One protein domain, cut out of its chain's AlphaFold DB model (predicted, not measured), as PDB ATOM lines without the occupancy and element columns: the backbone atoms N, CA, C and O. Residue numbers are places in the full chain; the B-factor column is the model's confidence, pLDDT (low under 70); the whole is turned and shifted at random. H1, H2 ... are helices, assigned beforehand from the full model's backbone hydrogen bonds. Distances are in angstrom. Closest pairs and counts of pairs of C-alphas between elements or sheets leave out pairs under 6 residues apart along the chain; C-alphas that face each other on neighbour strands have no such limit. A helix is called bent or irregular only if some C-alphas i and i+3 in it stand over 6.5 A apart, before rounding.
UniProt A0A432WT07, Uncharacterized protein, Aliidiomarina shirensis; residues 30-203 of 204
ATOM      1  N   ALA A  30     -12.096  12.350 154.998       58.59
ATOM      2  CA  ALA A  30     -12.551  12.381 156.386       58.59
ATOM      3  C   ALA A  30     -13.628  13.459 156.608       58.59
ATOM      4  O   ALA A  30     -14.644  13.181 157.254       58.59
ATOM      5  N   TYR A  31     -13.469  14.643 156.010       59.34
ATOM      6  CA  TYR A  31     -14.454  15.730 156.100       59.34
ATOM      7  C   TYR A  31     -15.696  15.464 155.255       59.34
ATOM      8  O   TYR A  31     -16.820  15.689 155.717       59.34
ATOM      9  N   PHE A  32     -15.520  14.853 154.081       63.12
ATOM     10  CA  PHE A  32     -16.630  14.312 153.303       63.12
ATOM     11  C   PHE A  32     -17.437  13.288 154.114       63.12
ATOM     12  O   PHE A  32     -18.666  13.335 154.120       63.12
ATOM     13  N   ASN A  33     -16.769  12.403 154.865       64.62
ATOM     14  CA  ASN A  33     -17.445  11.446 155.743       64.62
ATOM     15  C   ASN A  33     -18.227  12.129 156.876       64.62
ATOM     16  O   ASN A  33     -19.311  11.656 157.216       64.62
ATOM     17  N   LEU A  34     -17.730  13.234 157.437       64.94
ATOM     18  CA  LEU A  34     -18.431  13.983 158.485       64.94
ATOM     19  C   LEU A  34     -19.684  14.692 157.935       64.94
ATOM     20  O   LEU A  34     -20.770  14.571 158.509       64.94
ATOM     21  N   GLY A  35     -19.562  15.348 156.775       65.62
ATOM     22  CA  GLY A  35     -20.684  15.964 156.060       65.62
ATOM     23  C   GLY A  35     -21.729  14.938 155.607       65.62
ATOM     24  O   GLY A  35     -22.928  15.154 155.777       65.62
ATOM     25  N   ALA A  36     -21.291  13.769 155.127       67.62
ATOM     26  CA  ALA A  36     -22.168  12.669 154.728       67.62
ATOM     27  C   ALA A  36     -22.894  12.020 155.920       67.62
ATOM     28  O   ALA A  36     -24.074  11.678 155.807       67.62
ATOM     29  N   GLN A  37     -22.231  11.880 157.075       68.81
ATOM     30  CA  GLN A  37     -22.861  11.410 158.315       68.81
ATOM     31  C   GLN A  37     -23.897  12.414 158.837       68.81
ATOM     32  O   GLN A  37     -24.996  12.014 159.218       68.81
ATOM     33  N   CYS A  38     -23.586  13.713 158.795       72.31
ATOM     34  CA  CYS A  38     -24.531  14.785 159.113       72.31
ATOM     35  C   CYS A  38     -25.748  14.741 158.174       72.31
ATOM     36  O   CYS A  38     -26.882  14.672 158.643       72.31
ATOM     37  N   TYR A  39     -25.523  14.660 156.859       74.81
ATOM     38  CA  TYR A  39     -26.574  14.560 155.843       74.81
ATOM     39  C   TYR A  39     -27.497  13.350 156.075       74.81
ATOM     40  O   TYR A  39     -28.722  13.461 155.996       74.81
ATOM     41  N   ALA A  40     -26.922  12.190 156.417       75.38
ATOM     42  CA  ALA A  40     -27.666  10.957 156.670       75.38
ATOM     43  C   ALA A  40     -28.581  11.026 157.909       75.38
ATOM     44  O   ALA A  40     -29.584  10.310 157.957       75.38
ATOM     45  N   ASN A  41     -28.275  11.898 158.875       81.50
ATOM     46  CA  ASN A  41     -29.079  12.090 160.084       81.50
ATOM     47  C   ASN A  41     -30.340  12.942 159.853       81.50
ATOM     48  O   ASN A  41     -31.252  12.907 160.678       81.50
ATOM     49  N   TYR A  42     -30.437  13.645 158.719       82.56
ATOM     50  CA  TYR A  42     -31.563  14.523 158.383       82.56
ATOM     51  C   TYR A  42     -32.250  14.118 157.067       82.56
ATOM     52  O   TYR A  42     -32.342  14.921 156.144       82.56
ATOM     53  N   PRO A  43     -32.773  12.884 156.922       76.88
ATOM     54  CA  PRO A  43     -33.201  12.337 155.627       76.88
ATOM     55  C   PRO A  43     -34.376  13.071 154.957       76.88
ATOM     56  O   PRO A  43     -34.553  12.936 153.750       76.88
ATOM     57  N   ASN A  44     -35.161  13.844 155.715       85.75
ATOM     58  CA  ASN A  44     -36.354  14.544 155.223       85.75
ATOM     59  C   ASN A  44     -36.284  16.071 155.403       85.75
ATOM     60  O   ASN A  44     -37.289  16.746 155.190       85.75
ATOM     61  N   ASP A  45     -35.135  16.610 155.815       84.88
ATOM     62  CA  ASP A  45     -34.944  18.045 156.026       84.88
ATOM     63  C   ASP A  45     -33.893  18.563 155.043       84.88
ATOM     64  O   ASP A  45     -32.688  18.467 155.268       84.88
ATOM     65  N   SER A  46     -34.372  19.093 153.916       78.88
ATOM     66  CA  SER A  46     -33.516  19.602 152.846       78.88
ATOM     67  C   SER A  46     -32.681  20.809 153.273       78.88
ATOM     68  O   SER A  46     -31.609  21.031 152.716       78.88
ATOM     69  N   TRP A  47     -33.156  21.596 154.244       86.00
ATOM     70  CA  TRP A  47     -32.395  22.732 154.757       86.00
ATOM     71  C   TRP A  47     -31.235  22.242 155.626       86.00
ATOM     72  O   TRP A  47     -30.092  22.626 155.384       86.00
ATOM     73  N   ALA A  48     -31.497  21.325 156.562       77.69
ATOM     74  CA  ALA A  48     -30.451  20.735 157.399       77.69
ATOM     75  C   ALA A  48     -29.417  19.958 156.565       77.69
ATOM     76  O   ALA A  48     -28.218  20.049 156.813       77.69
ATOM     77  N   GLN A  49     -29.869  19.257 155.522       76.00
ATOM     78  CA  GLN A  49     -28.994  18.599 154.552       76.00
ATOM     79  C   GLN A  49     -28.066  19.577 153.826       76.00
ATOM     80  O   GLN A  49     -26.873  19.300 153.717       76.00
ATOM     81  N   GLN A  50     -28.591  20.712 153.352       77.75
ATOM     82  CA  GLN A  50     -27.778  21.731 152.689       77.75
ATOM     83  C   GLN A  50     -26.742  22.319 153.651       77.75
ATOM     84  O   GLN A  50     -25.577  22.420 153.291       77.75
ATOM     85  N   GLN A  51     -27.126  22.605 154.899       79.31
ATOM     86  CA  GLN A  51     -26.194  23.100 155.916       79.31
ATOM     87  C   GLN A  51     -25.052  22.112 156.204       79.31
ATOM     88  O   GLN A  51     -23.906  22.530 156.334       79.31
ATOM     89  N   CYS A  52     -25.328  20.804 156.254       77.31
ATOM     90  CA  CYS A  52     -24.280  19.790 156.415       77.31
ATOM     91  C   CYS A  52     -23.274  19.793 155.248       77.31
ATOM     92  O   CYS A  52     -22.079  19.597 155.472       77.31
ATOM     93  N   VAL A  53     -23.748  20.001 154.013       76.50
ATOM     94  CA  VAL A  53     -22.886  20.112 152.825       76.50
ATOM     95  C   VAL A  53     -22.068  21.401 152.878       76.50
ATOM     96  O   VAL A  53     -20.854  21.342 152.713       76.50
ATOM     97  N   ASP A  54     -22.709  22.531 153.180       76.12
ATOM     98  CA  ASP A  54     -22.056  23.841 153.261       76.12
ATOM     99  C   ASP A  54     -20.929  23.845 154.309       76.12
ATOM    100  O   ASP A  54     -19.843  24.353 154.039       76.12
ATOM    101  N   ILE A  55     -21.153  23.225 155.476       76.62
ATOM    102  CA  ILE A  55     -20.136  23.078 156.531       76.62
ATOM    103  C   ILE A  55     -18.967  22.216 156.048       76.62
ATOM    104  O   ILE A  55     -17.817  22.612 156.205       76.62
ATOM    105  N   GLY A  56     -19.241  21.055 155.442       70.50
ATOM    106  CA  GLY A  56     -18.184  20.179 154.932       70.50
ATOM    107  C   GLY A  56     -17.338  20.853 153.848       70.50
ATOM    108  O   GLY A  56     -16.115  20.744 153.864       70.50
ATOM    109  N   SER A  57     -17.974  21.595 152.938       75.25
ATOM    110  CA  SER A  57     -17.276  22.372 151.910       75.25
ATOM    111  C   SER A  57     -16.465  23.531 152.491       75.25
ATOM    112  O   SER A  57     -15.351  23.762 152.032       75.25
ATOM    113  N   ALA A  58     -16.987  24.238 153.497       76.25
ATOM    114  CA  ALA A  58     -16.253  25.306 154.174       76.25
ATOM    115  C   ALA A  58     -15.013  24.775 154.911       76.25
ATOM    116  O   ALA A  58     -13.968  25.418 154.880       76.25
ATOM    117  N   GLU A  59     -15.111  23.593 155.523       76.12
ATOM    118  CA  GLU A  59     -13.996  22.952 156.223       76.12
ATOM    119  C   GLU A  59     -12.892  22.512 155.249       76.12
ATOM    120  O   GLU A  59     -11.721  22.801 155.476       76.12
ATOM    121  N   ILE A  60     -13.256  21.890 154.118       75.88
ATOM    122  CA  ILE A  60     -12.295  21.546 153.050       75.88
ATOM    123  C   ILE A  60     -11.572  22.808 152.567       75.88
ATOM    124  O   ILE A  60     -10.345  22.845 152.552       75.88
ATOM    125  N   GLN A  61     -12.318  23.876 152.262       77.62
ATOM    126  CA  GLN A  61     -11.726  25.147 151.838       77.62
ATOM    127  C   GLN A  61     -10.813  25.758 152.908       77.62
ATOM    128  O   GLN A  61      -9.803  26.373 152.575       77.62
ATOM    129  N   TYR A  62     -11.153  25.624 154.191       79.81
ATOM    130  CA  TYR A  62     -10.304  26.095 155.282       79.81
ATOM    131  C   TYR A  62      -8.943  25.381 155.278       79.81
ATOM    132  O   TYR A  62      -7.918  26.058 155.337       79.81
ATOM    133  N   TYR A  63      -8.924  24.053 155.127       78.25
ATOM    134  CA  TYR A  63      -7.687  23.266 155.073       78.25
ATOM    135  C   TYR A  63      -6.872  23.491 153.800       78.25
ATOM    136  O   TYR A  63      -5.654  23.625 153.882       78.25
ATOM    137  N   GLU A  64      -7.517  23.594 152.637       81.38
ATOM    138  CA  GLU A  64      -6.831  23.948 151.387       81.38
ATOM    139  C   GLU A  64      -6.131  25.311 151.513       81.38
ATOM    140  O   GLU A  64      -4.990  25.481 151.076       81.38
ATOM    141  N   ASN A  65      -6.790  26.280 152.159       80.88
ATOM    142  CA  ASN A  65      -6.196  27.584 152.435       80.88
ATOM    143  C   ASN A  65      -5.046  27.490 153.449       80.88
ATOM    144  O   ASN A  65      -4.026  28.145 153.251       80.88
ATOM    145  N   GLU A  66      -5.178  26.684 154.507       82.38
ATOM    146  CA  GLU A  66      -4.100  26.440 155.477       82.38
ATOM    147  C   GLU A  66      -2.862  25.839 154.794       82.38
ATOM    148  O   GLU A  66      -1.761  26.366 154.946       82.38
ATOM    149  N   GLN A  67      -3.045  24.820 153.950       83.62
ATOM    150  CA  GLN A  67      -1.960  24.177 153.205       83.62
ATOM    151  C   GLN A  67      -1.287  25.133 152.214       83.62
ATOM    152  O   GLN A  67      -0.058  25.205 152.162       83.62
ATOM    153  N   TYR A  68      -2.067  25.929 151.475       84.56
ATOM    154  CA  TYR A  68      -1.518  26.989 150.624       84.56
ATOM    155  C   TYR A  68      -0.637  27.962 151.426       84.56
ATOM    156  O   TYR A  68       0.433  28.380 150.970       84.56
ATOM    157  N   CYS A  69      -1.076  28.318 152.633       84.00
ATOM    158  CA  CYS A  69      -0.327  29.193 153.520       84.00
ATOM    159  C   CYS A  69       0.966  28.543 154.019       84.00
ATOM    160  O   CYS A  69       2.007  29.202 153.991       84.00
ATOM    161  N   ASP A  70       0.928  27.269 154.407       84.50
ATOM    162  CA  ASP A  70       2.102  26.494 154.818       84.50
ATOM    163  C   ASP A  70       3.154  26.428 153.705       84.50
ATOM    164  O   ASP A  70       4.326  26.744 153.939       84.50
ATOM    165  N   ASP A  71       2.733  26.121 152.477       85.44
ATOM    166  CA  ASP A  71       3.609  26.075 151.303       85.44
ATOM    167  C   ASP A  71       4.250  27.441 151.019       85.44
ATOM    168  O   ASP A  71       5.452  27.545 150.746       85.44
ATOM    169  N   ALA A  72       3.472  28.519 151.137       84.75
ATOM    170  CA  ALA A  72       3.974  29.872 150.945       84.75
ATOM    171  C   ALA A  72       4.984  30.283 152.035       84.75
ATOM    172  O   ALA A  72       5.987  30.939 151.728       84.75
ATOM    173  N   VAL A  73       4.768  29.889 153.298       85.31
ATOM    174  CA  VAL A  73       5.733  30.110 154.391       85.31
ATOM    175  C   VAL A  73       7.007  29.296 154.171       85.31
ATOM    176  O   VAL A  73       8.109  29.838 154.319       85.31
ATOM    177  N   TYR A  74       6.873  28.031 153.779       87.81
ATOM    178  CA  TYR A  74       8.002  27.162 153.460       87.81
ATOM    179  C   TYR A  74       8.863  27.750 152.335       87.81
ATOM    180  O   TYR A  74      10.085  27.859 152.477       87.81
ATOM    181  N   GLU A  75       8.241  28.225 151.255       88.06
ATOM    182  CA  GLU A  75       8.956  28.842 150.137       88.06
ATOM    183  C   GLU A  75       9.685  30.127 150.558       88.06
ATOM    184  O   GLU A  75      10.819  30.356 150.140       88.06
ATOM    185  N   ILE A  76       9.100  30.949 151.441       87.12
ATOM    186  CA  ILE A  76       9.804  32.106 152.023       87.12
ATOM    187  C   ILE A  76      11.058  31.655 152.787       87.12
ATOM    188  O   ILE A  76      12.098  32.308 152.679       87.12
ATOM    189  N   GLY A  77      10.970  30.568 153.558       85.94
ATOM    190  CA  GLY A  77      12.109  29.979 154.267       85.94
ATOM    191  C   GLY A  77      13.220  29.553 153.309       85.94
ATOM    192  O   GLY A  77      14.357  30.005 153.438       85.94
ATOM    193  N   ARG A  78      12.870  28.788 152.274       90.81
ATOM    194  CA  ARG A  78      13.813  28.327 151.245       90.81
ATOM    195  C   ARG A  78      14.501  29.484 150.516       90.81
ATOM    196  O   ARG A  78      15.712  29.464 150.313       90.81
ATOM    197  N   GLN A  79      13.745  30.514 150.137       88.56
ATOM    198  CA  GLN A  79      14.294  31.696 149.465       88.56
ATOM    199  C   GLN A  79      15.257  32.478 150.368       88.56
ATOM    200  O   GLN A  79      16.240  33.027 149.875       88.56
ATOM    201  N   ARG A  80      15.023  32.507 151.688       87.06
ATOM    202  CA  ARG A  80      15.959  33.114 152.653       87.06
ATOM    203  C   ARG A  80      17.268  32.342 152.748       87.06
ATOM    204  O   ARG A  80      18.322  32.962 152.769       87.06
ATOM    205  N   GLU A  81      17.218  31.014 152.766       89.56
ATOM    206  CA  GLU A  81      18.434  30.196 152.790       89.56
ATOM    207  C   GLU A  81      19.291  30.418 151.537       89.56
ATOM    208  O   GLU A  81      20.511  30.575 151.634       89.56
ATOM    209  N   LEU A  82      18.649  30.499 150.366       90.62
ATOM    210  CA  LEU A  82      19.319  30.839 149.108       90.62
ATOM    211  C   LEU A  82      19.908  32.251 149.150       90.62
ATOM    212  O   LEU A  82      21.077  32.433 148.821       90.62
ATOM    213  N   TYR A  83      19.138  33.227 149.633       89.94
ATOM    214  CA  TYR A  83      19.604  34.596 149.830       89.94
ATOM    215  C   TYR A  83      20.859  34.661 150.718       89.94
ATOM    216  O   TYR A  83      21.848  35.301 150.357       89.94
ATOM    217  N   ASP A  84      20.860  33.972 151.860       89.19
ATOM    218  CA  ASP A  84      21.990  33.960 152.797       89.19
ATOM    219  C   ASP A  84      23.212  33.226 152.218       89.19
ATOM    220  O   ASP A  84      24.362  33.572 152.506       89.19
ATOM    221  N   SER A  85      22.992  32.200 151.391       92.38
ATOM    222  CA  SER A  85      24.061  31.521 150.652       92.38
ATOM    223  C   SER A  85      24.692  32.439 149.607       92.38
ATOM    224  O   SER A  85      25.900  32.673 149.658       92.38
ATOM    225  N   SER A  86      23.889  33.026 148.720       91.94
ATOM    226  CA  SER A  86      24.378  33.907 147.653       91.94
ATOM    227  C   SER A  86      24.984  35.204 148.191       91.94
ATOM    228  O   SER A  86      25.861  35.785 147.560       91.94
ATOM    229  N   THR A  87      24.578  35.661 149.382       91.06
ATOM    230  CA  THR A  87      25.206  36.827 150.026       91.06
ATOM    231  C   THR A  87      26.657  36.524 150.390       91.06
ATOM    232  O   THR A  87      27.542  37.335 150.128       91.06
ATOM    233  N   ARG A  88      26.921  35.329 150.933       92.00
ATOM    234  CA  ARG A  88      28.286  34.885 151.250       92.00
ATOM    235  C   ARG A  88      29.125  34.693 149.990       92.00
ATOM    236  O   ARG A  88      30.282  35.097 149.975       92.00
ATOM    237  N   GLU A  89      28.535  34.130 148.943       93.25
ATOM    238  CA  GLU A  89      29.193  33.977 147.643       93.25
ATOM    239  C   GLU A  89      29.564  35.336 147.026       93.25
ATOM    240  O   GLU A  89      30.696  35.532 146.586       93.25
ATOM    241  N   LEU A  90      28.658  36.319 147.073       93.75
ATOM    242  CA  LEU A  90      28.950  37.680 146.627       93.75
ATOM    243  C   LEU A  90      30.124  38.288 147.406       93.75
ATOM    244  O   LEU A  90      31.001  38.902 146.801       93.75
ATOM    245  N   ASP A  91      30.170  38.112 148.729       92.81
ATOM    246  CA  ASP A  91      31.278  38.608 149.554       92.81
ATOM    247  C   ASP A  91      32.626  37.982 149.159       92.81
ATOM    248  O   ASP A  91      33.663  38.652 149.207       92.81
ATOM    249  N   GLU A  92      32.639  36.706 148.771       94.44
ATOM    250  CA  GLU A  92      33.833  36.031 148.256       94.44
ATOM    251  C   GLU A  92      34.258  36.613 146.905       94.44
ATOM    252  O   GLU A  92      35.423  37.000 146.744       94.44
ATOM    253  N   TRP A  93      33.314  36.784 145.976       94.38
ATOM    254  CA  TRP A  93      33.582  37.410 144.685       94.38
ATOM    255  C   TRP A  93      34.103  38.838 144.825       94.38
ATOM    256  O   TRP A  93      35.080  39.203 144.164       94.38
ATOM    257  N   LEU A  94      33.515  39.640 145.714       94.38
ATOM    258  CA  LEU A  94      33.960  41.009 145.980       94.38
ATOM    259  C   LEU A  94      35.392  41.043 146.523       94.38
ATOM    260  O   LEU A  94      36.183  41.874 146.078       94.38
ATOM    261  N   LYS A  95      35.765  40.129 147.428       94.38
ATOM    262  CA  LYS A  95      37.132  40.046 147.979       94.38
ATOM    263  C   LYS A  95      38.164  39.644 146.928       94.38
ATOM    264  O   LYS A  95      39.221  40.277 146.835       94.38
ATOM    265  N   ILE A  96      37.866  38.607 146.144       93.19
ATOM    266  CA  ILE A  96      38.745  38.132 145.064       93.19
ATOM    267  C   ILE A  96      38.943  39.255 144.048       93.19
ATOM    268  O   ILE A  96      40.074  39.629 143.738       93.19
ATOM    269  N   THR A  97      37.838  39.843 143.594       94.31
ATOM    270  CA  THR A  97      37.848  40.895 142.579       94.31
ATOM    271  C   THR A  97      38.572  42.140 143.071       94.31
ATOM    272  O   THR A  97      39.419  42.662 142.354       94.31
ATOM    273  N   HIS A  98      38.308  42.590 144.302       95.00
ATOM    274  CA  HIS A  98      38.996  43.739 144.891       95.00
ATOM    275  C   HIS A  98      40.515  43.564 144.851       95.00
ATOM    276  O   HIS A  98      41.225  44.454 144.390       95.00
ATOM    277  N   THR A  99      41.003  42.405 145.298       93.75
ATOM    278  CA  THR A  99      42.441  42.105 145.327       93.75
ATOM    279  C   THR A  99      43.039  42.200 143.927       93.75
ATOM    280  O   THR A  99      44.027  42.896 143.714       93.75
ATOM    281  N   GLN A 100      42.393  41.575 142.942       92.94
ATOM    282  CA  GLN A 100      42.903  41.596 141.578       92.94
ATOM    283  C   GLN A 100      42.823  42.976 140.922       92.94
ATOM    284  O   GLN A 100      43.716  43.319 140.158       92.94
ATOM    285  N   VAL A 101      41.778  43.764 141.198       94.50
ATOM    286  CA  VAL A 101      41.612  45.120 140.651       94.50
ATOM    287  C   VAL A 101      42.665  46.072 141.212       94.50
ATOM    288  O   VAL A 101      43.207  46.879 140.459       94.50
ATOM    289  N   VAL A 102      42.973  45.978 142.508       93.44
ATOM    290  CA  VAL A 102      44.002  46.807 143.155       93.44
ATOM    291  C   VAL A 102      45.385  46.529 142.563       93.44
ATOM    292  O   VAL A 102      46.109  47.470 142.239       93.44
ATOM    293  N   ASP A 103      45.719  45.255 142.359       92.62
ATOM    294  CA  ASP A 103      47.033  44.846 141.847       92.62
ATOM    295  C   ASP A 103      47.118  44.876 140.309       92.62
ATOM    296  O   ASP A 103      48.204  44.768 139.733       92.62
ATOM    297  N   PHE A 104      45.981  45.062 139.631       93.50
ATOM    298  CA  PHE A 104      45.833  44.984 138.180       93.50
ATOM    299  C   PHE A 104      46.875  45.775 137.369       93.50
ATOM    300  O   PHE A 104      47.518  45.171 136.506       93.50
ATOM    301  N   PRO A 105      47.076  47.095 137.588       91.00
ATOM    302  CA  PRO A 105      48.004  47.872 136.767       91.00
ATOM    303  C   PRO A 105      49.443  47.367 136.896       91.00
ATOM    304  O   PRO A 105      50.150  47.293 135.896       91.00
ATOM    305  N   TYR A 106      49.858  46.998 138.110       91.75
ATOM    306  CA  TYR A 106      51.206  46.514 138.387       91.75
ATOM    307  C   TYR A 106      51.430  45.137 137.757       91.75
ATOM    308  O   TYR A 106      52.401  44.945 137.031       91.75
ATOM    309  N   ALA A 107      50.496  44.204 137.957       92.00
ATOM    310  CA  ALA A 107      50.590  42.858 137.402       92.00
ATOM    311  C   ALA A 107      50.592  42.861 135.862       92.00
ATOM    312  O   ALA A 107      51.343  42.114 135.226       92.00
ATOM    313  N   LEU A 108      49.774  43.725 135.249       91.62
ATOM    314  CA  LEU A 108      49.730  43.868 133.798       91.62
ATOM    315  C   LEU A 108      51.025  44.495 133.254       91.62
ATOM    316  O   LEU A 108      51.577  43.970 132.290       91.62
ATOM    317  N   ASP A 109      51.535  45.565 133.868       90.88
ATOM    318  CA  ASP A 109      52.793  46.212 133.465       90.88
ATOM    319  C   ASP A 109      54.006  45.274 133.611       90.88
ATOM    320  O   ASP A 109      54.806  45.137 132.683       90.88
ATOM    321  N   GLU A 110      54.090  44.536 134.724       92.88
ATOM    322  CA  GLU A 110      55.139  43.538 134.957       92.88
ATOM    323  C   GLU A 110      55.129  42.458 133.867       92.88
ATOM    324  O   GLU A 110      56.176  42.131 133.305       92.88
ATOM    325  N   CYS A 111      53.955  41.949 133.486       94.00
ATOM    326  CA  CYS A 111      53.844  40.987 132.392       94.00
ATOM    327  C   CYS A 111      54.296  41.572 131.042       94.00
ATOM    328  O   CYS A 111      55.001  40.902 130.276       94.00
ATOM    329  N   LEU A 112      53.935  42.826 130.754       91.94
ATOM    330  CA  LEU A 112      54.285  43.516 129.505       91.94
ATOM    331  C   LEU A 112      55.792  43.767 129.357       91.94
ATOM    332  O   LEU A 112      56.270  43.996 128.243       91.94
ATOM    333  N   SER A 113      56.560  43.669 130.446       90.06
ATOM    334  CA  SER A 113      58.025  43.698 130.386       90.06
ATOM    335  C   SER A 113      58.621  42.501 129.626       90.06
ATOM    336  O   SER A 113      59.702  42.622 129.042       90.06
ATOM    337  N   ALA A 114      57.907  41.369 129.587       91.62
ATOM    338  CA  ALA A 114      58.393  40.100 129.047       91.62
ATOM    339  C   ALA A 114      57.544  39.530 127.895       91.62
ATOM    340  O   ALA A 114      58.077  38.804 127.052       91.62
ATOM    341  N   PHE A 115      56.249  39.850 127.829       93.69
ATOM    342  CA  PHE A 115      55.289  39.223 126.914       93.69
ATOM    343  C   PHE A 115      54.515  40.244 126.071       93.69
ATOM    344  O   PHE A 115      54.592  41.453 126.291       93.69
ATOM    345  N   THR A 116      53.773  39.766 125.063       91.00
ATOM    346  CA  THR A 116      52.943  40.652 124.230       91.00
ATOM    347  C   THR A 116      51.698  41.121 124.975       91.00
ATOM    348  O   THR A 116      51.224  40.470 125.911       91.00
ATOM    349  N   PHE A 117      51.109  42.227 124.511       91.00
ATOM    350  CA  PHE A 117      49.877  42.748 125.093       91.00
ATOM    351  C   PHE A 117      48.743  41.721 125.086       91.00
ATOM    352  O   PHE A 117      48.051  41.568 126.089       91.00
ATOM    353  N   GLU A 118      48.561  40.971 123.998       90.88
ATOM    354  CA  GLU A 118      47.523  39.941 123.915       90.88
ATOM    355  C   GLU A 118      47.727  38.821 124.945       90.88
ATOM    356  O   GLU A 118      46.749  38.358 125.533       90.88
ATOM    357  N   GLN A 119      48.973  38.401 125.194       92.88
ATOM    358  CA  GLN A 119      49.285  37.370 126.188       92.88
ATOM    359  C   GLN A 119      48.966  37.857 127.605       92.88
ATOM    360  O   GLN A 119      48.259  37.172 128.345       92.88
ATOM    361  N   CYS A 120      49.415  39.062 127.956       93.25
ATOM    362  CA  CYS A 120      49.162  39.633 129.275       93.25
ATOM    363  C   CYS A 120      47.690  39.996 129.484       93.25
ATOM    364  O   CYS A 120      47.133  39.748 130.548       93.25
ATOM    365  N   SER A 121      47.012  40.509 128.456       90.75
ATOM    366  CA  SER A 121      45.577  40.785 128.522       90.75
ATOM    367  C   SER A 121      44.782  39.507 128.796       90.75
ATOM    368  O   SER A 121      43.896  39.522 129.641       90.75
ATOM    369  N   ARG A 122      45.103  38.381 128.150       92.81
ATOM    370  CA  ARG A 122      44.447  37.101 128.470       92.81
ATOM    371  C   ARG A 122      44.733  36.631 129.892       92.81
ATOM    372  O   ARG A 122      43.849  36.097 130.544       92.81
ATOM    373  N   ALA A 123      45.954  36.838 130.377       92.62
ATOM    374  CA  ALA A 123      46.343  36.416 131.717       92.62
ATOM    375  C   ALA A 123      45.729  37.276 132.837       92.62
ATOM    376  O   ALA A 123      45.499  36.755 133.923       92.62
ATOM    377  N   PHE A 124      45.461  38.564 132.587       93.25
ATOM    378  CA  PHE A 124      45.054  39.507 133.638       93.25
ATOM    379  C   PHE A 124      43.719  40.218 133.378       93.25
ATOM    380  O   PHE A 124      42.923  40.316 134.305       93.25
ATOM    381  N   ASN A 125      43.408  40.689 132.162       92.75
ATOM    382  CA  ASN A 125      42.102  41.327 131.912       92.75
ATOM    383  C   ASN A 125      40.962  40.329 132.022       92.75
ATOM    384  O   ASN A 125      39.973  40.595 132.699       92.75
ATOM    385  N   GLU A 126      41.072  39.215 131.298       92.12
ATOM    386  CA  GLU A 126      39.967  38.268 131.171       92.12
ATOM    387  C   GLU A 126      39.553  37.688 132.533       92.12
ATOM    388  O   GLU A 126      38.359  37.739 132.828       92.12
ATOM    389  N   PRO A 127      40.477  37.254 133.418       94.06
ATOM    390  CA  PRO A 127      40.093  36.748 134.734       94.06
ATOM    391  C   PRO A 127      39.436  37.808 135.620       94.06
ATOM    392  O   PRO A 127      38.430  37.523 136.263       94.06
ATOM    393  N   VAL A 128      39.959  39.039 135.628       95.31
ATOM    394  CA  VAL A 128      39.391  40.117 136.453       95.31
ATOM    395  C   VAL A 128      37.995  40.490 135.971       95.31
ATOM    396  O   VAL A 128      37.068  40.586 136.772       95.31
ATOM    397  N   LEU A 129      37.814  40.646 134.659       95.38
ATOM    398  CA  LEU A 129      36.507  40.935 134.069       95.38
ATOM    399  C   LEU A 129      35.518  39.778 134.267       95.38
ATOM    400  O   LEU A 129      34.336  40.036 134.491       95.38
ATOM    401  N   SER A 130      35.989  38.529 134.231       95.62
ATOM    402  CA  SER A 130      35.169  37.354 134.544       95.62
ATOM    403  C   SER A 130      34.678  37.400 135.989       95.62
ATOM    404  O   SER A 130      33.480  37.289 136.220       95.62
ATOM    405  N   ASN A 131      35.563  37.652 136.955       95.69
ATOM    406  CA  ASN A 131      35.191  37.714 138.372       95.69
ATOM    407  C   ASN A 131      34.233  38.878 138.675       95.69
ATOM    408  O   ASN A 131      33.285  38.716 139.443       95.69
ATOM    409  N   ILE A 132      34.411  40.028 138.011       96.38
ATOM    410  CA  ILE A 132      33.438  41.131 138.061       96.38
ATOM    411  C   ILE A 132      32.070  40.674 137.528       96.38
ATOM    412  O   ILE A 132      31.040  41.011 138.114       96.38
ATOM    413  N   SER A 133      32.047  39.917 136.428       96.25
ATOM    414  CA  SER A 133      30.809  39.392 135.845       96.25
ATOM    415  C   SER A 133      30.100  38.409 136.782       96.25
ATOM    416  O   SER A 133      28.885  38.514 136.937       96.25
ATOM    417  N   GLU A 134      30.834  37.510 137.440       96.25
ATOM    418  CA  GLU A 134      30.273  36.569 138.425       96.25
ATOM    419  C   GLU A 134      29.706  37.299 139.653       96.25
ATOM    420  O   GLU A 134      28.589  37.021 140.101       96.25
ATOM    421  N   ALA A 135      30.407  38.325 140.148       95.62
ATOM    422  CA  ALA A 135      29.901  39.174 141.224       95.62
ATOM    423  C   ALA A 135      28.592  39.881 140.825       95.62
ATOM    424  O   ALA A 135      27.635  39.926 141.599       95.62
ATOM    425  N   LEU A 136      28.524  40.423 139.603       94.31
ATOM    426  CA  LEU A 136      27.317  41.065 139.071       94.31
ATOM    427  C   LEU A 136      26.167  40.072 138.881       94.31
ATOM    428  O   LEU A 136      25.014  40.437 139.124       94.31
ATOM    429  N   PHE A 137      26.464  38.847 138.446       93.94
ATOM    430  CA  PHE A 137      25.486  37.772 138.322       93.94
ATOM    431  C   PHE A 137      24.877  37.435 139.688       93.94
ATOM    432  O   PHE A 137      23.665  37.580 139.858       93.94
ATOM    433  N   THR A 138      25.719  37.147 140.683       93.56
ATOM    434  CA  THR A 138      25.295  36.838 142.061       93.56
ATOM    435  C   THR A 138      24.464  37.978 142.666       93.56
ATOM    436  O   THR A 138      23.439  37.765 143.314       93.56
ATOM    437  N   LEU A 139      24.851  39.232 142.399       92.06
ATOM    438  CA  LEU A 139      24.110  40.417 142.841       92.06
ATOM    439  C   LEU A 139      22.696  40.498 142.235       92.06
ATOM    440  O   LEU A 139      21.768  40.968 142.898       92.06
ATOM    441  N   ASN A 140      22.516  40.067 140.981       90.75
ATOM    442  CA  ASN A 140      21.197  40.010 140.344       90.75
ATOM    443  C   ASN A 140      20.320  38.920 140.974       90.75
ATOM    444  O   ASN A 140      19.138  39.171 141.216       90.75
ATOM    445  N   GLU A 141      20.885  37.745 141.263       90.69
ATOM    446  CA  GLU A 141      20.157  36.652 141.921       90.69
ATOM    447  C   GLU A 141      19.656  37.066 143.305       90.69
ATOM    448  O   GLU A 141      18.478  36.885 143.614       90.69
ATOM    449  N   LEU A 142      20.499  37.735 144.096       89.75
ATOM    450  CA  LEU A 142      20.099  38.284 145.392       89.75
ATOM    451  C   LEU A 142      18.906  39.239 145.281       89.75
ATOM    452  O   LEU A 142      17.944  39.118 146.042       89.75
ATOM    453  N   SER A 143      18.929  40.142 144.297       87.06
ATOM    454  CA  SER A 143      17.806  41.050 144.045       87.06
ATOM    455  C   SER A 143      16.523  40.301 143.661       87.06
ATOM    456  O   SER A 143      15.431  40.768 143.996       87.06
ATOM    457  N   MET A 144      16.625  39.170 142.957       88.38
ATOM    458  CA  MET A 144      15.470  38.331 142.625       88.38
ATOM    459  C   MET A 144      14.911  37.624 143.860       88.38
ATOM    460  O   MET A 144      13.701  37.683 144.090       88.38
ATOM    461  N   TYR A 145      15.766  36.991 144.667       87.81
ATOM    462  CA  TYR A 145      15.346  36.300 145.889       87.81
ATOM    463  C   TYR A 145      14.617  37.234 146.836       87.81
ATOM    464  O   TYR A 145      13.558  36.901 147.363       87.81
ATOM    465  N   GLU A 146      15.120  38.447 146.995       85.62
ATOM    466  CA  GLU A 146      14.485  39.403 147.878       85.62
ATOM    467  C   GLU A 146      13.143  39.923 147.342       85.62
ATOM    468  O   GLU A 146      12.185  40.092 148.106       85.62
ATOM    469  N   GLY A 147      13.037  40.103 146.021       84.69
ATOM    470  CA  GLY A 147      11.772  40.385 145.346       84.69
ATOM    471  C   GLY A 147      10.736  39.285 145.594       84.69
ATOM    472  O   GLY A 147       9.602  39.588 145.971       84.69
ATOM    473  N   ASN A 148      11.143  38.020 145.469       86.62
ATOM    474  CA  ASN A 148      10.291  36.855 145.715       86.62
ATOM    475  C   ASN A 148       9.868  36.754 147.185       86.62
ATOM    476  O   ASN A 148       8.683  36.596 147.472       86.62
ATOM    477  N   ILE A 149      10.801  36.926 148.128       86.88
ATOM    478  CA  ILE A 149      10.508  36.939 149.571       86.88
ATOM    479  C   ILE A 149       9.478  38.024 149.890       86.88
ATOM    480  O   ILE A 149       8.514  37.776 150.619       86.88
ATOM    481  N   LYS A 150       9.657  39.232 149.344       84.81
ATOM    482  CA  LYS A 150       8.727  40.347 149.547       84.81
ATOM    483  C   LYS A 150       7.352  40.048 148.954       84.81
ATOM    484  O   LYS A 150       6.353  40.294 149.627       84.81
ATOM    485  N   HIS A 151       7.302  39.526 147.730       84.69
ATOM    486  CA  HIS A 151       6.058  39.180 147.050       84.69
ATOM    487  C   HIS A 151       5.277  38.104 147.810       84.69
ATOM    488  O   HIS A 151       4.135  38.342 148.204       84.69
ATOM    489  N   ASN A 152       5.915  36.971 148.106       84.00
ATOM    490  CA  ASN A 152       5.280  35.854 148.806       84.00
ATOM    491  C   ASN A 152       4.810  36.290 150.191       84.00
ATOM    492  O   ASN A 152       3.689  36.006 150.595       84.00
ATOM    493  N   ARG A 153       5.602  37.094 150.902       83.44
ATOM    494  CA  ARG A 153       5.180  37.626 152.198       83.44
ATOM    495  C   ARG A 153       3.960  38.543 152.107       83.44
ATOM    496  O   ARG A 153       3.126  38.507 153.006       83.44
ATOM    497  N   GLN A 154       3.831  39.360 151.061       82.62
ATOM    498  CA  GLN A 154       2.624  40.169 150.848       82.62
ATOM    499  C   GLN A 154       1.392  39.298 150.564       82.62
ATOM    500  O   GLN A 154       0.303  39.609 151.052       82.62
ATOM    501  N   GLN A 155       1.558  38.193 149.832       79.31
ATOM    502  CA  GLN A 155       0.482  37.223 149.623       79.31
ATOM    503  C   GLN A 155       0.072  36.572 150.944       79.31
ATOM    504  O   GLN A 155      -1.098  36.625 151.303       79.31
ATOM    505  N   VAL A 156       1.035  36.097 151.733       82.31
ATOM    506  CA  VAL A 156       0.760  35.466 153.029       82.31
ATOM    507  C   VAL A 156       0.107  36.451 154.006       82.31
ATOM    508  O   VAL A 156      -0.872  36.116 154.658       82.31
ATOM    509  N   ILE A 157       0.549  37.711 154.068       81.50
ATOM    510  CA  ILE A 157      -0.118  38.721 154.912       81.50
ATOM    511  C   ILE A 157      -1.572  38.953 154.476       81.50
ATOM    512  O   ILE A 157      -2.440  39.130 155.329       81.50
ATOM    513  N   SER A 158      -1.853  38.975 153.171       80.88
ATOM    514  CA  SER A 158      -3.203  39.275 152.675       80.88
ATOM    515  C   SER A 158      -4.154  38.078 152.722       80.88
ATOM    516  O   SER A 158      -5.334  38.272 153.003       80.88
ATOM    517  N   GLN A 159      -3.660  36.861 152.492       79.19
ATOM    518  CA  GLN A 159      -4.481  35.652 152.339       79.19
ATOM    519  C   GLN A 159      -4.413  34.715 153.551       79.19
ATOM    520  O   GLN A 159      -5.371  34.003 153.822       79.19
ATOM    521  N   CYS A 160      -3.333  34.770 154.331       82.44
ATOM    522  CA  CYS A 160      -3.058  33.827 155.418       82.44
ATOM    523  C   CYS A 160      -3.094  34.460 156.808       82.44
ATOM    524  O   CYS A 160      -2.657  33.841 157.775       82.44
ATOM    525  N   SER A 161      -3.607  35.686 156.938       79.38
ATOM    526  CA  SER A 161      -3.665  36.400 158.225       79.38
ATOM    527  C   SER A 161      -4.488  35.681 159.304       79.38
ATOM    528  O   SER A 161      -4.286  35.941 160.488       79.38
ATOM    529  N   ALA A 162      -5.380  34.767 158.908       75.00
ATOM    530  CA  ALA A 162      -6.117  33.898 159.824       75.00
ATOM    531  C   ALA A 162      -5.236  32.809 160.469       75.00
ATOM    532  O   ALA A 162      -5.519  32.388 161.587       75.00
ATOM    533  N   PHE A 163      -4.163  32.391 159.790       76.06
ATOM    534  CA  PHE A 163      -3.296  31.273 160.183       76.06
ATOM    535  C   PHE A 163      -1.936  31.746 160.713       76.06
ATOM    536  O   PHE A 163      -1.374  31.166 161.638       76.06
ATOM    537  N   TYR A 164      -1.410  32.839 160.154       69.06
ATOM    538  CA  TYR A 164      -0.054  33.310 160.401       69.06
ATOM    539  C   TYR A 164       0.002  34.801 160.712       69.06
ATOM    540  O   TYR A 164      -0.601  35.636 160.039       69.06
ATOM    541  N   THR A 165       0.831  35.159 161.695       66.62
ATOM    542  CA  THR A 165       1.172  36.557 161.991       66.62
ATOM    543  C   THR A 165       2.621  36.831 161.604       66.62
ATOM    544  O   THR A 165       3.550  36.344 162.245       66.62
ATOM    545  N   PHE A 166       2.833  37.651 160.574       66.62
ATOM    546  CA  PHE A 166       4.165  38.140 160.213       66.62
ATOM    547  C   PHE A 166       4.442  39.475 160.910       66.62
ATOM    548  O   PHE A 166       3.648  40.407 160.817       66.62
ATOM    549  N   GLY A 167       5.594  39.603 161.577       60.09
ATOM    550  CA  GLY A 167       6.045  40.892 162.117       60.09
ATOM    551  C   GLY A 167       6.325  41.916 161.008       60.09
ATOM    552  O   GLY A 167       6.558  41.537 159.866       60.09
ATOM    553  N   ASN A 168       6.369  43.214 161.328       56.69
ATOM    554  CA  ASN A 168       6.613  44.319 160.378       56.69
ATOM    555  C   ASN A 168       8.097  44.504 159.988       56.69
ATOM    556  O   ASN A 168       8.580  45.627 159.869       56.69
ATOM    557  N   ALA A 169       8.866  43.431 159.795       53.69
ATOM    558  CA  ALA A 169      10.247  43.571 159.331       53.69
ATOM    559  C   ALA A 169      10.266  44.134 157.897       53.69
ATOM    560  O   ALA A 169       9.836  43.445 156.973       53.69
ATOM    561  N   GLN A 170      10.721  45.368 157.686       53.34
ATOM    562  CA  GLN A 170      11.001  45.866 156.338       53.34
ATOM    563  C   GLN A 170      12.300  45.237 155.831       53.34
ATOM    564  O   GLN A 170      13.326  45.321 156.499       53.34
ATOM    565  N   TYR A 171      12.248  44.621 154.650       55.47
ATOM    566  CA  TYR A 171      13.444  44.283 153.881       55.47
ATOM    567  C   TYR A 171      13.803  45.507 153.037       55.47
ATOM    568  O   TYR A 171      13.129  45.801 152.049       55.47
ATOM    569  N   ASN A 172      14.787  46.273 153.509       51.91
ATOM    570  CA  ASN A 172      15.323  47.448 152.827       51.91
ATOM    571  C   ASN A 172      16.746  47.122 152.351       51.91
ATOM    572  O   ASN A 172      17.694  47.234 153.120       51.91
ATOM    573  N   SER A 173      16.893  46.734 151.086       57.72
ATOM    574  CA  SER A 173      18.178  46.372 150.456       57.72
ATOM    575  C   SER A 173      18.616  47.274 149.307       57.72
ATOM    576  O   SER A 173      19.703  47.088 148.756       57.72
ATOM    577  N   SER A 174      17.765  48.231 148.923       62.62
ATOM    578  CA  SER A 174      17.958  49.118 147.768       62.62
ATOM    579  C   SER A 174      19.388  49.664 147.690       62.62
ATOM    580  O   SER A 174      20.026  49.644 146.634       62.62
ATOM    581  N   ASP A 175      19.914  50.096 148.834       72.56
ATOM    582  CA  ASP A 175      21.194  50.791 148.904       72.56
ATOM    583  C   ASP A 175      22.381  49.825 148.824       72.56
ATOM    584  O   ASP A 175      23.415  50.175 148.249       72.56
ATOM    585  N   TYR A 176      22.227  48.592 149.318       79.06
ATOM    586  CA  TYR A 176      23.261  47.559 149.261       79.06
ATOM    587  C   TYR A 176      23.541  47.133 147.815       79.06
ATOM    588  O   TYR A 176      24.694  47.135 147.375       79.06
ATOM    589  N   TYR A 177      22.495  46.835 147.039       80.81
ATOM    590  CA  TYR A 177      22.663  46.420 145.643       80.81
ATOM    591  C   TYR A 177      23.154  47.544 144.754       80.81
ATOM    592  O   TYR A 177      24.041  47.339 143.925       80.81
ATOM    593  N   THR A 178      22.597  48.740 144.933       83.44
ATOM    594  CA  THR A 178      22.992  49.908 144.145       83.44
ATOM    595  C   THR A 178      24.464  50.238 144.380       83.44
ATOM    596  O   THR A 178      25.212  50.427 143.422       83.44
ATOM    597  N   SER A 179      24.911  50.227 145.639       87.31
ATOM    598  CA  SER A 179      26.306  50.515 145.986       87.31
ATOM    599  C   SER A 179      27.268  49.479 145.407       87.31
ATOM    600  O   SER A 179      28.225  49.853 144.730       87.31
ATOM    601  N   ASN A 180      26.993  48.183 145.593       91.12
ATOM    602  CA  ASN A 180      27.853  47.121 145.063       91.12
ATOM    603  C   ASN A 180      27.898  47.117 143.530       91.12
ATOM    604  O   ASN A 180      28.971  46.977 142.942       91.12
ATOM    605  N   ARG A 181      26.766  47.358 142.859       92.81
ATOM    606  CA  ARG A 181      26.730  47.480 141.395       92.81
ATOM    607  C   ARG A 181      27.585  48.644 140.902       92.81
ATOM    608  O   ARG A 181      28.293  48.495 139.906       92.81
ATOM    609  N   ASN A 182      27.542  49.783 141.592       92.25
ATOM    610  CA  ASN A 182      28.357  50.946 141.244       92.25
ATOM    611  C   ASN A 182      29.854  50.658 141.421       92.25
ATOM    612  O   ASN A 182      30.641  51.015 140.546       92.25
ATOM    613  N   VAL A 183      30.241  49.972 142.502       94.00
ATOM    614  CA  VAL A 183      31.630  49.544 142.736       94.00
ATOM    615  C   VAL A 183      32.107  48.611 141.621       94.00
ATOM    616  O   VAL A 183      33.124  48.893 140.990       94.00
ATOM    617  N   LEU A 184      31.342  47.562 141.311       95.31
ATOM    618  CA  LEU A 184      31.674  46.594 140.258       95.31
ATOM    619  C   LEU A 184      31.771  47.251 138.874       95.31
ATOM    620  O   LEU A 184      32.717  46.993 138.131       95.31
ATOM    621  N   SER A 185      30.847  48.160 138.549       94.62
ATOM    622  CA  SER A 185      30.890  48.928 137.293       94.62
ATOM    623  C   SER A 185      32.120  49.840 137.228       94.62
ATOM    624  O   SER A 185      32.764  49.948 136.184       94.62
ATOM    625  N   GLY A 186      32.475  50.473 138.349       95.38
ATOM    626  CA  GLY A 186      33.673  51.303 138.461       95.38
ATOM    627  C   GLY A 186      34.958  50.495 138.275       95.38
ATOM    628  O   GLY A 186      35.842  50.917 137.532       95.38
ATOM    629  N   TRP A 187      35.046  49.308 138.878       96.94
ATOM    630  CA  TRP A 187      36.168  48.386 138.685       96.94
ATOM    631  C   TRP A 187      36.272  47.890 137.246       96.94
ATOM    632  O   TRP A 187      37.365  47.884 136.681       96.94
ATOM    633  N   GLN A 188      35.146  47.553 136.617       96.50
ATOM    634  CA  GLN A 188      35.119  47.161 135.210       96.50
ATOM    635  C   GLN A 188      35.681  48.268 134.316       96.50
ATOM    636  O   GLN A 188      36.543  48.016 133.471       96.50
ATOM    637  N   GLN A 189      35.224  49.502 134.528       96.50
ATOM    638  CA  GLN A 189      35.688  50.651 133.765       96.50
ATOM    639  C   GLN A 189      37.173  50.938 134.019       96.50
ATOM    640  O   GLN A 189      37.901  51.246 133.076       96.50
ATOM    641  N   TYR A 190      37.636  50.810 135.263       95.69
ATOM    642  CA  TYR A 190      39.044  50.960 135.622       95.69
ATOM    643  C   TYR A 190      39.932  49.970 134.856       95.69
ATOM    644  O   TYR A 190      40.823  50.399 134.126       95.69
ATOM    645  N   VAL A 191      39.625  48.671 134.925       95.44
ATOM    646  CA  VAL A 191      40.371  47.605 134.230       95.44
ATOM    647  C   VAL A 191      40.420  47.855 132.722       95.44
ATOM    648  O   VAL A 191      41.485  47.798 132.103       95.44
ATOM    649  N   GLN A 192      39.280  48.203 132.119       94.69
ATOM    650  CA  GLN A 192      39.196  48.495 130.687       94.69
ATOM    651  C   GLN A 192      40.017  49.728 130.288       94.69
ATOM    652  O   GLN A 192      40.722  49.696 129.275       94.69
ATOM    653  N   ASN A 193      39.952  50.805 131.075       94.88
ATOM    654  CA  ASN A 193      40.684  52.041 130.811       94.88
ATOM    655  C   ASN A 193      42.195  51.841 130.949       94.88
ATOM    656  O   ASN A 193      42.933  52.198 130.029       94.88
ATOM    657  N   THR A 194      42.645  51.226 132.045       92.81
ATOM    658  CA  THR A 194      44.060  50.913 132.290       92.81
ATOM    659  C   THR A 194      44.622  50.048 131.168       92.81
ATOM    660  O   THR A 194      45.677  50.346 130.611       92.81
ATOM    661  N   SER A 195      43.881  49.029 130.745       92.31
ATOM    662  CA  SER A 195      44.284  48.177 129.628       92.31
ATOM    663  C   SER A 195      44.351  48.909 128.300       92.31
ATOM    664  O   SER A 195      45.285  48.698 127.526       92.31
ATOM    665  N   ALA A 196      43.390  49.788 128.015       91.62
ATOM    666  CA  ALA A 196      43.414  50.603 126.808       91.62
ATOM    667  C   ALA A 196      44.595  51.587 126.803       91.62
ATOM    668  O   ALA A 196      45.183  51.827 125.745       91.62
ATOM    669  N   GLU A 197      44.946  52.147 127.960       90.56
ATOM    670  CA  GLU A 197      46.100  53.026 128.135       90.56
ATOM    671  C   GLU A 197      47.414  52.268 127.931       90.56
ATOM    672  O   GLU A 197      48.199  52.637 127.054       90.56
ATOM    673  N   LEU A 198      47.613  51.152 128.635       86.75
ATOM    674  CA  LEU A 198      48.815  50.329 128.496       86.75
ATOM    675  C   LEU A 198      48.966  49.788 127.072       86.75
ATOM    676  O   LEU A 198      50.064  49.818 126.524       86.75
ATOM    677  N   ARG A 199      47.870  49.423 126.395       88.75
ATOM    678  CA  ARG A 199      47.912  49.049 124.972       88.75
ATOM    679  C   ARG A 199      48.449  50.163 124.076       88.75
ATOM    680  O   ARG A 199      49.051  49.872 123.049       88.75
ATOM    681  N   ARG A 200      48.187  51.436 124.397       86.94
ATOM    682  CA  ARG A 200      48.699  52.586 123.627       86.94
ATOM    683  C   ARG A 200      50.187  52.808 123.875       86.94
ATOM    684  O   ARG A 200      50.889  53.137 122.923       86.94
ATOM    685  N   VAL A 201      50.638  52.628 125.115       84.81
ATOM    686  CA  VAL A 201      52.044  52.792 125.517       84.81
ATOM    687  C   VAL A 201      52.902  51.656 124.958       84.81
ATOM    688  O   VAL A 201      53.922  51.901 124.318       84.81
ATOM    689  N   TYR A 202      52.442  50.419 125.118       79.12
ATOM    690  CA  TYR A 202      53.140  49.200 124.722       79.12
ATOM    691  C   TYR A 202      52.759  48.721 123.317       79.12
ATOM    692  O   TYR A 202      52.759  47.518 123.073       79.12
ATOM    693  N   ARG A 203      52.449  49.637 122.380       60.38
ATOM    694  CA  ARG A 203      52.278  49.313 120.947       60.38
ATOM    695  C   ARG A 203      53.599  48.800 120.348       60.38
ATOM    696  O   ARG A 203      54.280  49.523 119.624       60.38
TER     697      ARG A 203
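What this domain is: This is residues 30 to 203 of the 204 residues of an uncharacterized protein of Aliidiomarina shirensis (UniProt A0A432WT07). A long thin rod is built on one very long helix, H2, whose first arm H2a runs along most of its length. At one end the short helix H1 folds back along the first part of H2a; towards the other end H2a, H3 and H4 lie side by side as an up-and-down bundle of three, with the short arm H2b at the turn between H2a and H3. The printed part has 174 residues, with four named helices in the order H1, H2, H3, H4 and no named strand, and its class is all helix. It is extended, with a radius of gyration of the C-alphas of 29.6 A and spans of 101 by 29 by 20 A.

Where its parts are: H1 is residues 30 to 41, 16.9 A from first to last C-alpha, and begins at C-alpha 30 at (-12.551, 12.381, 156.386). H2 is residues 46 to 112; by its hydrogen bonds it was assigned as one helix, but it is bent, with C-alphas 102 and 105 at 7.6 A from each other. Its arm H2a, residues 46 to 102, measures 82.7 A and begins at C-alpha 46 at (-33.516, 19.602, 152.846). Its arm H2b, residues 105 to 112, measures 10.5 A; residues 103 and 104 belong to neither arm. H3, residues 117 to 159, measures 61.2 A, has a kink of 32 degrees near residue 124, and is only just irregular: C-alphas 123 and 126 are 6.7 A apart. H4, residues 174 to 201, measures 40.9 A and ends at C-alpha 201 at (52.044, 52.792, 125.517).

How they stand to each other: H2a, H3 and H4 form a bundle, up and down, each running against the one before it in the chain. H2a and H3 touch, with 42 pairs of C-alphas within 8 A; the closest are those of Trp 93 and Ala 135, 5.4 A apart, and the two run opposite ways at a shallow tilt of 23 degrees. H3 and H4 touch and form a helical hairpin, opposite ways at a shallow tilt of 13 degrees; their closest C-alphas are those of Ile 132 and Leu 184, 6.1 A apart. H2a and H4 are close but not clearly touching, the closest C-alphas being those of Val 101 and Trp 187 at 6.6 A. At the bend, H2a and H2b stand at a steep tilt of 60 degrees. H2b and H3 touch and form a helical hairpin, opposite ways at a tilt of 37 degrees, only just steep; the closest C-alphas are those of Cys 111 and Cys 120, 5.8 A apart, and H3 touches H2b with residues 120 to 124 alone. At the other end H1 and H2a touch as a helical hairpin, opposite ways at a shallow tilt of 12 degrees. Their closest C-alphas are those of Tyr 39 and Gln 49, 4.9 A apart, and H2a touches H1 with residues 48 to 60 alone. H1 is apart from H2b, H3 and H4. Every O i to N i+4 pair is within hydrogen-bond range in H1, H2a, H2b and H4; in H3 37 of 39 are.

The domain as a whole: The two C-alphas farthest apart are those of Asn 44 and Ser 113, at 101.9 A. The printed part has no cut. The links H1 to H2 and H2 to H3 are tight, and the link H3 to H4, residues 160 to 173, is long. The mean pLDDT of the printed part is 84.6; residues 30 to 37, residues 164 to 174 and residue 203 are under 70.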